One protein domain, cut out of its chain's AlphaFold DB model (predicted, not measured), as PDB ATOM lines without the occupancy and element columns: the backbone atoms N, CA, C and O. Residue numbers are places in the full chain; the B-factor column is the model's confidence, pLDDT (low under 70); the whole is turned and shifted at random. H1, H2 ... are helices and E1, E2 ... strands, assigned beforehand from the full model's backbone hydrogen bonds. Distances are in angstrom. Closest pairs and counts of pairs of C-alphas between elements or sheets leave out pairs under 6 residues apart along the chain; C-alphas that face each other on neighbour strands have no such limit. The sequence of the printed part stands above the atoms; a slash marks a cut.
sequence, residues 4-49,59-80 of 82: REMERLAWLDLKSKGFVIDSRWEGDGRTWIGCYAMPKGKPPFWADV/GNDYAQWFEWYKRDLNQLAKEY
ATOM      1  N   ARG A   4     -45.930  33.521  20.468       95.62
ATOM      2  CA  ARG A   4     -45.219  32.319  20.947       95.62
ATOM      3  C   ARG A   4     -44.204  31.780  19.943       95.62
ATOM      4  O   ARG A   4     -43.165  31.266  20.341       95.62
ATOM      5  N   GLU A   5     -44.503  31.888  18.650       95.94
ATOM      6  CA  GLU A   5     -43.559  31.457  17.621       95.94
ATOM      7  C   GLU A   5     -42.427  32.464  17.433       95.94
ATOM      8  O   GLU A   5     -41.286  32.069  17.200       95.94
ATOM      9  N   MET A   6     -42.719  33.759  17.598       97.31
ATOM     10  CA  MET A   6     -41.677  34.781  17.645       97.31
ATOM     11  C   MET A   6     -40.698  34.492  18.790       97.31
ATOM     12  O   MET A   6     -39.495  34.429  18.554       97.31
ATOM     13  N   GLU A   7     -41.211  34.235  19.998       97.00
ATOM     14  CA  GLU A   7     -40.411  33.921  21.190       97.00
ATOM     15  C   GLU A   7     -39.583  32.639  21.007       97.00
ATOM     16  O   GLU A   7     -38.406  32.617  21.364       97.00
ATOM     17  N   ARG A   8     -40.149  31.587  20.390       96.44
ATOM     18  CA  ARG A   8     -39.411  30.349  20.069       96.44
ATOM     19  C   ARG A   8     -38.211  30.632  19.168       96.44
ATOM     20  O   ARG A   8     -37.109  30.166  19.448       96.44
ATOM     21  N   LEU A   9     -38.424  31.369  18.079       97.44
ATOM     22  CA  LEU A   9     -37.383  31.665  17.097       97.44
ATOM     23  C   LEU A   9     -36.305  32.596  17.666       97.44
ATOM     24  O   LEU A   9     -35.120  32.319  17.493       97.44
ATOM     25  N   ALA A  10     -36.698  33.634  18.408       97.19
ATOM     26  CA  ALA A  10     -35.760  34.506  19.115       97.19
ATOM     27  C   ALA A  10     -34.931  33.729  20.151       97.19
ATOM     28  O   ALA A  10     -33.720  33.918  20.253       97.19
ATOM     29  N   TRP A  11     -35.544  32.787  20.873       96.56
ATOM     30  CA  TRP A  11     -34.824  31.918  21.803       96.56
ATOM     31  C   TRP A  11     -33.806  31.004  21.105       96.56
ATOM     32  O   TRP A  11     -32.692  30.832  21.604       96.56
ATOM     33  N   LEU A  12     -34.151  30.430  19.947       96.00
ATOM     34  CA  LEU A  12     -33.218  29.620  19.156       96.00
ATOM     35  C   LEU A  12     -32.021  30.447  18.671       96.00
ATOM     36  O   LEU A  12     -30.882  29.985  18.764       96.00
ATOM     37  N   ASP A  13     -32.266  31.675  18.219       96.62
ATOM     38  CA  ASP A  13     -31.224  32.618  17.811       96.62
ATOM     39  C   ASP A  13     -30.322  33.046  18.984       96.62
ATOM     40  O   ASP A  13     -29.099  33.007  18.874       96.62
ATOM     41  N   LEU A  14     -30.885  33.356  20.156       96.75
ATOM     42  CA  LEU A  14     -30.090  33.615  21.365       96.75
ATOM     43  C   LEU A  14     -29.209  32.425  21.736       96.75
ATOM     44  O   LEU A  14     -28.025  32.582  22.044       96.75
ATOM     45  N   LYS A  15     -29.780  31.219  21.695       95.06
ATOM     46  CA  LYS A  15     -29.063  29.994  22.038       95.06
ATOM     47  C   LYS A  15     -27.910  29.733  21.070       95.06
ATOM     48  O   LYS A  15     -26.843  29.319  21.523       95.06
ATOM     49  N   SER A  16     -28.097  29.991  19.773       95.31
ATOM     50  CA  SER A  16     -27.033  29.858  18.767       95.31
ATOM     51  C   SER A  16     -25.909  30.879  18.986       95.31
ATOM     52  O   SER A  16     -24.738  30.545  18.819       95.31
ATOM     53  N   LYS A  17     -26.247  32.080  19.477       95.94
ATOM     54  CA  LYS A  17     -25.301  33.136  19.877       95.94
ATOM     55  C   LYS A  17     -24.633  32.900  21.237       95.94
ATOM     56  O   LYS A  17     -23.750  33.662  21.620       95.94
ATOM     57  N   GLY A  18     -25.028  31.858  21.971       97.06
ATOM     58  CA  GLY A  18     -24.460  31.531  23.279       97.06
ATOM     59  C   GLY A  18     -25.013  32.369  24.433       97.06
ATOM     60  O   GLY A  18     -24.308  32.560  25.419       97.06
ATOM     61  N   PHE A  19     -26.255  32.844  24.336       97.12
ATOM     62  CA  PHE A  19     -26.936  33.619  25.374       97.12
ATOM     63  C   PHE A  19     -28.067  32.829  26.050       97.12
ATOM     64  O   PHE A  19     -28.602  31.864  25.496       97.12
ATOM     65  N   VAL A  20     -28.427  33.247  27.263       94.44
ATOM     66  CA  VAL A  20     -29.580  32.767  28.039       94.44
ATOM     67  C   VAL A  20     -30.466  33.948  28.426       94.44
ATOM     68  O   VAL A  20     -29.954  35.019  28.740       94.44
ATOM     69  N   ILE A  21     -31.785  33.763  28.377       93.88
ATOM     70  CA  ILE A  21     -32.758  34.810  28.722       93.88
ATOM     71  C   ILE A  21     -32.636  35.154  30.210       93.88
ATOM     72  O   ILE A  21     -32.565  34.248  31.039       93.88
ATOM     73  N   ASP A  22     -32.650  36.450  30.515       90.56
ATOM     74  CA  ASP A  22     -32.539  37.001  31.872       90.56
ATOM     75  C   ASP A  22     -33.744  37.879  32.268       90.56
ATOM     76  O   ASP A  22     -33.894  38.282  33.417       90.56
ATOM     77  N   SER A  23     -34.663  38.152  31.337       91.44
ATOM     78  CA  SER A  23     -35.875  38.932  31.603       91.44
ATOM     79  C   SER A  23     -37.131  38.296  31.020       91.44
ATOM     80  O   SER A  23     -37.101  37.295  30.305       91.44
ATOM     81  N   ARG A  24     -38.280  38.916  31.303       94.25
ATOM     82  CA  ARG A  24     -39.499  38.654  30.535       94.25
ATOM     83  C   ARG A  24     -39.332  39.168  29.106       94.25
ATOM     84  O   ARG A  24     -38.542  40.082  28.864       94.25
ATOM     85  N   TRP A  25     -40.107  38.592  28.193       96.75
ATOM     86  CA  TRP A  25     -40.276  39.144  26.857       96.75
ATOM     87  C   TRP A  25     -41.040  40.463  26.921       96.75
ATOM     88  O   TRP A  25     -42.041  40.591  27.630       96.75
ATOM     89  N   GLU A  26     -40.565  41.416  26.140       97.25
ATOM     90  CA  GLU A  26     -41.151  42.726  25.918       97.25
ATOM     91  C   GLU A  26     -41.461  42.906  24.428       97.25
ATOM     92  O   GLU A  26     -41.022  42.125  23.583       97.25
ATOM     93  N   GLY A  27     -42.246  43.933  24.112       95.69
ATOM     94  CA  GLY A  27     -42.720  44.221  22.762       95.69
ATOM     95  C   GLY A  27     -44.232  44.138  22.624       95.69
ATOM     96  O   GLY A  27     -44.961  43.837  23.569       95.69
ATOM     97  N   ASP A  28     -44.719  44.440  21.423       95.75
ATOM     98  CA  ASP A  28     -46.154  44.430  21.127       95.75
ATOM     99  C   ASP A  28     -46.687  43.032  20.757       95.75
ATOM    100  O   ASP A  28     -47.885  42.873  20.502       95.75
ATOM    101  N   GLY A  29     -45.802  42.028  20.674       91.50
ATOM    102  CA  GLY A  29     -46.130  40.648  20.304       91.50
ATOM    103  C   GLY A  29     -46.668  40.495  18.876       91.50
ATOM    104  O   GLY A  29     -47.206  39.445  18.522       91.50
ATOM    105  N   ARG A  30     -46.571  41.542  18.044       93.69
ATOM    106  CA  ARG A  30     -47.174  41.613  16.701       93.69
ATOM    107  C   ARG A  30     -46.184  42.042  15.634       93.69
ATOM    108  O   ARG A  30     -46.224  41.498  14.526       93.69
ATOM    109  N   THR A  31     -45.352  43.028  15.939       96.62
ATOM    110  CA  THR A  31     -44.356  43.620  15.047       96.62
ATOM    111  C   THR A  31     -42.942  43.337  15.533       96.62
ATOM    112  O   THR A  31     -42.082  43.072  14.689       96.62
ATOM    113  N   TRP A  32     -42.723  43.276  16.847       98.19
ATOM    114  CA  TRP A  32     -41.426  42.961  17.438       98.19
ATOM    115  C   TRP A  32     -41.553  42.305  18.819       98.19
ATOM    116  O   TRP A  32     -42.591  42.401  19.480       98.19
ATOM    117  N   ILE A  33     -40.481  41.624  19.224       98.31
ATOM    118  CA  ILE A  33     -40.245  41.178  20.600       98.31
ATOM    119  C   ILE A  33     -38.793  41.452  20.994       98.31
ATOM    120  O   ILE A  33     -37.914  41.496  20.132       98.31
ATOM    121  N   GLY A  34     -38.532  41.600  22.285       98.25
ATOM    122  CA  GLY A  34     -37.184  41.752  22.817       98.25
ATOM    123  C   GLY A  34     -37.069  41.269  24.256       98.25
ATOM    124  O   GLY A  34     -38.072  41.039  24.929       98.25
ATOM    125  N   CYS A  35     -35.843  41.056  24.710       97.75
ATOM    126  CA  CYS A  35     -35.544  40.709  26.095       97.75
ATOM    127  C   CYS A  35     -34.092  41.045  26.430       97.75
ATOM    128  O   CYS A  35     -33.230  41.098  25.547       97.75
ATOM    129  N   TYR A  36     -33.800  41.155  27.721       96.31
ATOM    130  CA  TYR A  36     -32.436  41.050  28.211       96.31
ATOM    131  C   TYR A  36     -31.990  39.587  28.242       96.31
ATOM    132  O   TYR A  36     -32.727  38.688  28.662       96.31
ATOM    133  N   ALA A  37     -30.762  39.349  27.795       96.25
ATOM    134  CA  ALA A  37     -30.113  38.049  27.842       96.25
ATOM    135  C   ALA A  37     -28.648  38.191  28.265       96.25
ATOM    136  O   ALA A  37     -27.981  39.171  27.936       96.25
ATOM    137  N   MET A  38     -28.128  37.185  28.964       94.12
ATOM    138  CA  MET A  38     -26.745  37.138  29.438       94.12
ATOM    139  C   MET A  38     -25.932  36.084  28.675       94.12
ATOM    140  O   MET A  38     -26.482  35.043  28.297       94.12
ATOM    141  N   PRO A  39     -24.618  36.287  28.467       95.50
ATOM    142  CA  PRO A  39     -23.752  35.257  27.916       95.50
ATOM    143  C   PRO A  39     -23.769  33.998  28.789       95.50
ATOM    144  O   PRO A  39     -23.619  34.051  30.013       95.50
ATOM    145  N   LYS A  40     -23.904  32.834  28.156       93.38
ATOM    146  CA  LYS A  40     -23.897  31.543  28.839       93.38
ATOM    147  C   LYS A  40     -22.588  31.360  29.610       93.38
ATOM    148  O   LYS A  40     -21.501  31.486  29.053       93.38
ATOM    149  N   GLY A  41     -22.704  31.001  30.887       88.50
ATOM    150  CA  GLY A  41     -21.561  30.759  31.773       88.50
ATOM    151  C   GLY A  41     -21.070  31.994  32.530       88.50
ATOM    152  O   GLY A  41     -20.180  31.857  33.368       88.50
ATOM    153  N   LYS A  42     -21.649  33.177  32.290       89.19
ATOM    154  CA  LYS A  42     -21.454  34.333  33.167       89.19
ATOM    155  C   LYS A  42     -22.333  34.227  34.414       89.19
ATOM    156  O   LYS A  42     -23.413  33.635  34.346       89.19
ATOM    157  N   PRO A  43     -21.853  34.726  35.563       84.56
ATOM    158  CA  PRO A  43     -22.672  34.779  36.758       84.56
ATOM    159  C   PRO A  43     -23.819  35.788  36.589       84.56
ATOM    160  O   PRO A  43     -23.650  36.765  35.859       84.56
ATOM    161  N   PRO A  44     -24.965  35.574  37.258       76.06
ATOM    162  CA  PRO A  44     -26.022  36.575  37.303       76.06
ATOM    163  C   PRO A  44     -25.551  37.818  38.071       76.06
ATOM    164  O   PRO A  44     -24.790  37.709  39.039       76.06
ATOM    165  N   PHE A  45     -26.020  38.992  37.641       74.88
ATOM    166  CA  PHE A  45     -25.741  40.258  38.325       74.88
ATOM    167  C   PHE A  45     -26.422  40.318  39.696       74.88
ATOM    168  O   PHE A  45     -25.839  40.794  40.665       74.88
ATOM    169  N   TRP A  46     -27.643  39.800  39.789       72.56
ATOM    170  CA  TRP A  46     -28.404  39.780  41.029       72.56
ATOM    171  C   TRP A  46     -28.135  38.494  41.806       72.56
ATOM    172  O   TRP A  46     -28.019  37.410  41.230       72.56
ATOM    173  N   ALA A  47     -28.073  38.618  43.128       72.25
ATOM    174  CA  ALA A  47     -28.214  37.469  43.999       72.25
ATOM    175  C   ALA A  47     -29.649  36.922  43.901       72.25
ATOM    176  O   ALA A  47     -30.606  37.698  43.866       72.25
ATOM    177  N   ASP A  48     -29.798  35.599  43.870       72.38
ATOM    178  CA  ASP A  48     -31.080  34.944  44.088       72.38
ATOM    179  C   ASP A  48     -31.609  35.338  45.472       72.38
ATOM    180  O   ASP A  48     -31.011  35.039  46.499       72.38
ATOM    181  N   VAL A  49     -32.741  36.039  45.487       72.25
ATOM    182  CA  VAL A  49     -33.373  36.526  46.718       72.25
ATOM    183  C   VAL A  49     -33.951  35.396  47.580       72.25
ATOM    184  O   VAL A  49     -34.322  35.642  48.726       72.25
ATOM    185  N   GLY A  59     -19.709  41.285  40.464       80.62
ATOM    186  CA  GLY A  59     -20.110  42.696  40.442       80.62
ATOM    187  C   GLY A  59     -20.521  43.245  39.071       80.62
ATOM    188  O   GLY A  59     -20.917  44.407  38.997       80.62
ATOM    189  N   ASN A  60     -20.425  42.459  37.991       85.19
ATOM    190  CA  ASN A  60     -20.627  42.951  36.627       85.19
ATOM    191  C   ASN A  60     -22.005  42.576  36.086       85.19
ATOM    192  O   ASN A  60     -22.437  41.430  36.206       85.19
ATOM    193  N   ASP A  61     -22.678  43.538  35.452       88.06
ATOM    194  CA  ASP A  61     -23.893  43.269  34.688       88.06
ATOM    195  C   ASP A  61     -23.513  42.880  33.256       88.06
ATOM    196  O   ASP A  61     -22.927  43.669  32.511       88.06
ATOM    197  N   TYR A  62     -23.800  41.632  32.891       91.62
ATOM    198  CA  TYR A  62     -23.554  41.108  31.549       91.62
ATOM    199  C   TYR A  62     -24.818  41.065  30.690       91.62
ATOM    200  O   TYR A  62     -24.743  40.596  29.547       91.62
ATOM    201  N   ALA A  63     -25.962  41.502  31.221       92.44
ATOM    202  CA  ALA A  63     -27.215  41.519  30.492       92.44
ATOM    203  C   ALA A  63     -27.120  42.472  29.298       92.44
ATOM    204  O   ALA A  63     -26.651  43.606  29.382       92.44
ATOM    205  N   GLN A  64     -27.568  41.986  28.148       96.00
ATOM    206  CA  GLN A  64     -27.613  42.732  26.901       96.00
ATOM    207  C   GLN A  64     -29.028  42.672  26.348       96.00
ATOM    208  O   GLN A  64     -29.681  41.630  26.412       96.00
ATOM    209  N   TRP A  65     -29.497  43.796  25.813       97.44
ATOM    210  CA  TRP A  65     -30.782  43.865  25.134       97.44
ATOM    211  C   TRP A  65     -30.688  43.219  23.754       97.44
ATOM    212  O   TRP A  65     -29.788  43.534  22.971       97.44
ATOM    213  N   PHE A  66     -31.648  42.354  23.447       98.00
ATOM    214  CA  PHE A  66     -31.846  41.802  22.118       98.00
ATOM    215  C   PHE A  66     -33.265  42.072  21.648       98.00
ATOM    216  O   PHE A  66     -34.219  41.970  22.419       98.00
ATOM    217  N   GLU A  67     -33.394  42.368  20.360       98.19
ATOM    218  CA  GLU A  67     -34.651  42.735  19.725       98.19
ATOM    219  C   GLU A  67     -34.767  42.053  18.367       98.19
ATOM    220  O   GLU A  67     -33.803  41.991  17.600       98.19
ATOM    221  N   TRP A  68     -35.967  41.566  18.064       97.94
ATOM    222  CA  TRP A  68     -36.288  40.961  16.784       97.94
ATOM    223  C   TRP A  68     -37.590  41.515  16.244       97.94
ATOM    224  O   TRP A  68     -38.643  41.446  16.885       97.94
ATOM    225  N   TYR A  69     -37.544  41.951  14.991       97.88
ATOM    226  CA  TYR A  69     -38.742  42.263  14.238       97.88
ATOM    227  C   TYR A  69     -39.308  40.994  13.613       97.88
ATOM    228  O   TYR A  69     -38.591  40.104  13.148       97.88
ATOM    229  N   LYS A  70     -40.634  40.940  13.494       96.81
ATOM    230  CA  LYS A  70     -41.355  39.844  12.833       96.81
ATOM    231  C   LYS A  70     -40.831  39.552  11.424       96.81
ATOM    232  O   LYS A  70     -40.866  38.408  10.979       96.81
ATOM    233  N   ARG A  71     -40.342  40.573  10.711       95.19
ATOM    234  CA  ARG A  71     -39.731  40.415   9.384       95.19
ATOM    235  C   ARG A  71     -38.484  39.528   9.420       95.19
ATOM    236  O   ARG A  71     -38.322  38.705   8.520       95.19
ATOM    237  N   ASP A  72     -37.630  39.694  10.419       94.50
ATOM    238  CA  ASP A  72     -36.370  38.957  10.539       94.50
ATOM    239  C   ASP A  72     -36.636  37.542  11.049       94.50
ATOM    240  O   ASP A  72     -36.131  36.569  10.493       94.50
ATOM    241  N   LEU A  73     -37.570  37.401  11.993       95.50
ATOM    242  CA  LEU A  73     -38.027  36.096  12.476       95.50
ATOM    243  C   LEU A  73     -38.673  35.257  11.367       95.50
ATOM    244  O   LEU A  73     -38.460  34.053  11.308       95.50
ATOM    245  N   ASN A  74     -39.408  35.866  10.433       94.62
ATOM    246  CA  ASN A  74     -39.930  35.144   9.267       94.62
ATOM    247  C   ASN A  74     -38.823  34.616   8.336       94.62
ATOM    248  O   ASN A  74     -39.065  33.670   7.588       94.62
ATOM    249  N   GLN A  75     -37.641  35.240   8.319       93.50
ATOM    250  CA  GLN A  75     -36.492  34.726   7.568       93.50
ATOM    251  C   GLN A  75     -35.857  33.568   8.334       93.50
ATOM    252  O   GLN A  75     -35.698  32.493   7.763       93.50
ATOM    253  N   LEU A  76     -35.638  33.751   9.637       90.88
ATOM    254  CA  LEU A  76     -35.112  32.723  10.532       90.88
ATOM    255  C   LEU A  76     -35.994  31.459  10.562       90.88
ATOM    256  O   LEU A  76     -35.488  30.344  10.564       90.88
ATOM    257  N   ALA A  77     -37.319  31.605  10.484       92.12
ATOM    258  CA  ALA A  77     -38.260  30.483  10.415       92.12
ATOM    259  C   ALA A  77     -38.012  29.539   9.223       92.12
ATOM    260  O   ALA A  77     -38.388  28.371   9.276       92.12
ATOM    261  N   LYS A  78     -37.384  30.028   8.145       92.06
ATOM    262  CA  LYS A  78     -37.016  29.200   6.984       92.06
ATOM    263  C   LYS A  78     -35.823  28.292   7.281       92.06
ATOM    264  O   LYS A  78     -35.696  27.248   6.652       92.06
ATOM    265  N   GLU A  79     -34.967  28.696   8.214       88.94
ATOM    266  CA  GLU A  79     -33.792  27.942   8.660       88.94
ATOM    267  C   GLU A  79     -34.153  26.934   9.762       88.94
ATOM    268  O   GLU A  79     -33.508  25.896   9.883       88.94
ATOM    269  N   TYR A  80     -35.219  27.211  10.525       82.69
ATOM    270  CA  TYR A  80     -35.694  26.389  11.643       82.69
ATOM    271  C   TYR A  80     -37.165  25.968  11.463       82.69
ATOM    272  O   TYR A  80     -38.036  26.452  12.206       82.69
TER     273      TYR A  80
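What this domain is: This is residues 4 to 49 and 59 to 80 of the 82 residues of an uncharacterized protein of Lactococcus lactis subsp. lactis (UniProt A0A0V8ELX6). What is the shape? Two layers: helix H1 packs on one face of a small antiparallel sheet, ordered E1, E2, E3, with H2 against H1 at one end. What makes it up? The 68 printed residues hold, in order, H1, E1, E2, E3 and H2, class mixed. It is elongated, 38 by 23 by 15 A, and only just compact, close to loose, with a radius of gyration of the C-alphas of 12.8 A.

Where its parts are: What comes first? H1, residues 4 to 16, runs 18.5 A from C-alpha 4 at (-45.219, 32.319, 20.947). What follows? E1 is residues 19 to 21, E2 32 to 39, 21.9 A, and E3 64 to 69, 16.9 A. H2, residues 70 to 79, 14.7 A, ends at C-alpha 79, (-33.792, 27.942, 8.660).

How they stand to each other: Where is H1? It is on the sheet, over E2 and E3, at a height of 8.3 A; C-alphas 10 and 68, the closest of H1 and E3, are 6.9 A apart. How do strands pair? E2 bends by 52 degrees at residue 36; within hydrogen-bond range are N 20 and O 38, 2.8 A, across the hairpin E1 and E2, and N 35 and O 66, 3.0 A, across the antiparallel neighbours E2 and E3. And H2? H1 touches it with residues 6 to 10 alone, C-alphas 9 and 73 being closest at 6.4 A, at a steep tilt of 64 degrees, the same way; H2 only grazes the sheet. Every O i to N i+4 pair is within hydrogen-bond range in H1, 3 of 6 in H2.

The domain as a whole: How large is it? The farthest C-alphas, of Val 49 and Lys 78, are 40.6 A apart. Is it unbroken? Residues 50 to 58 are not printed, and C-alphas 49 and 59 are 15.9 A apart; of the links printed whole, none is long. No printed residue has pLDDT under 70.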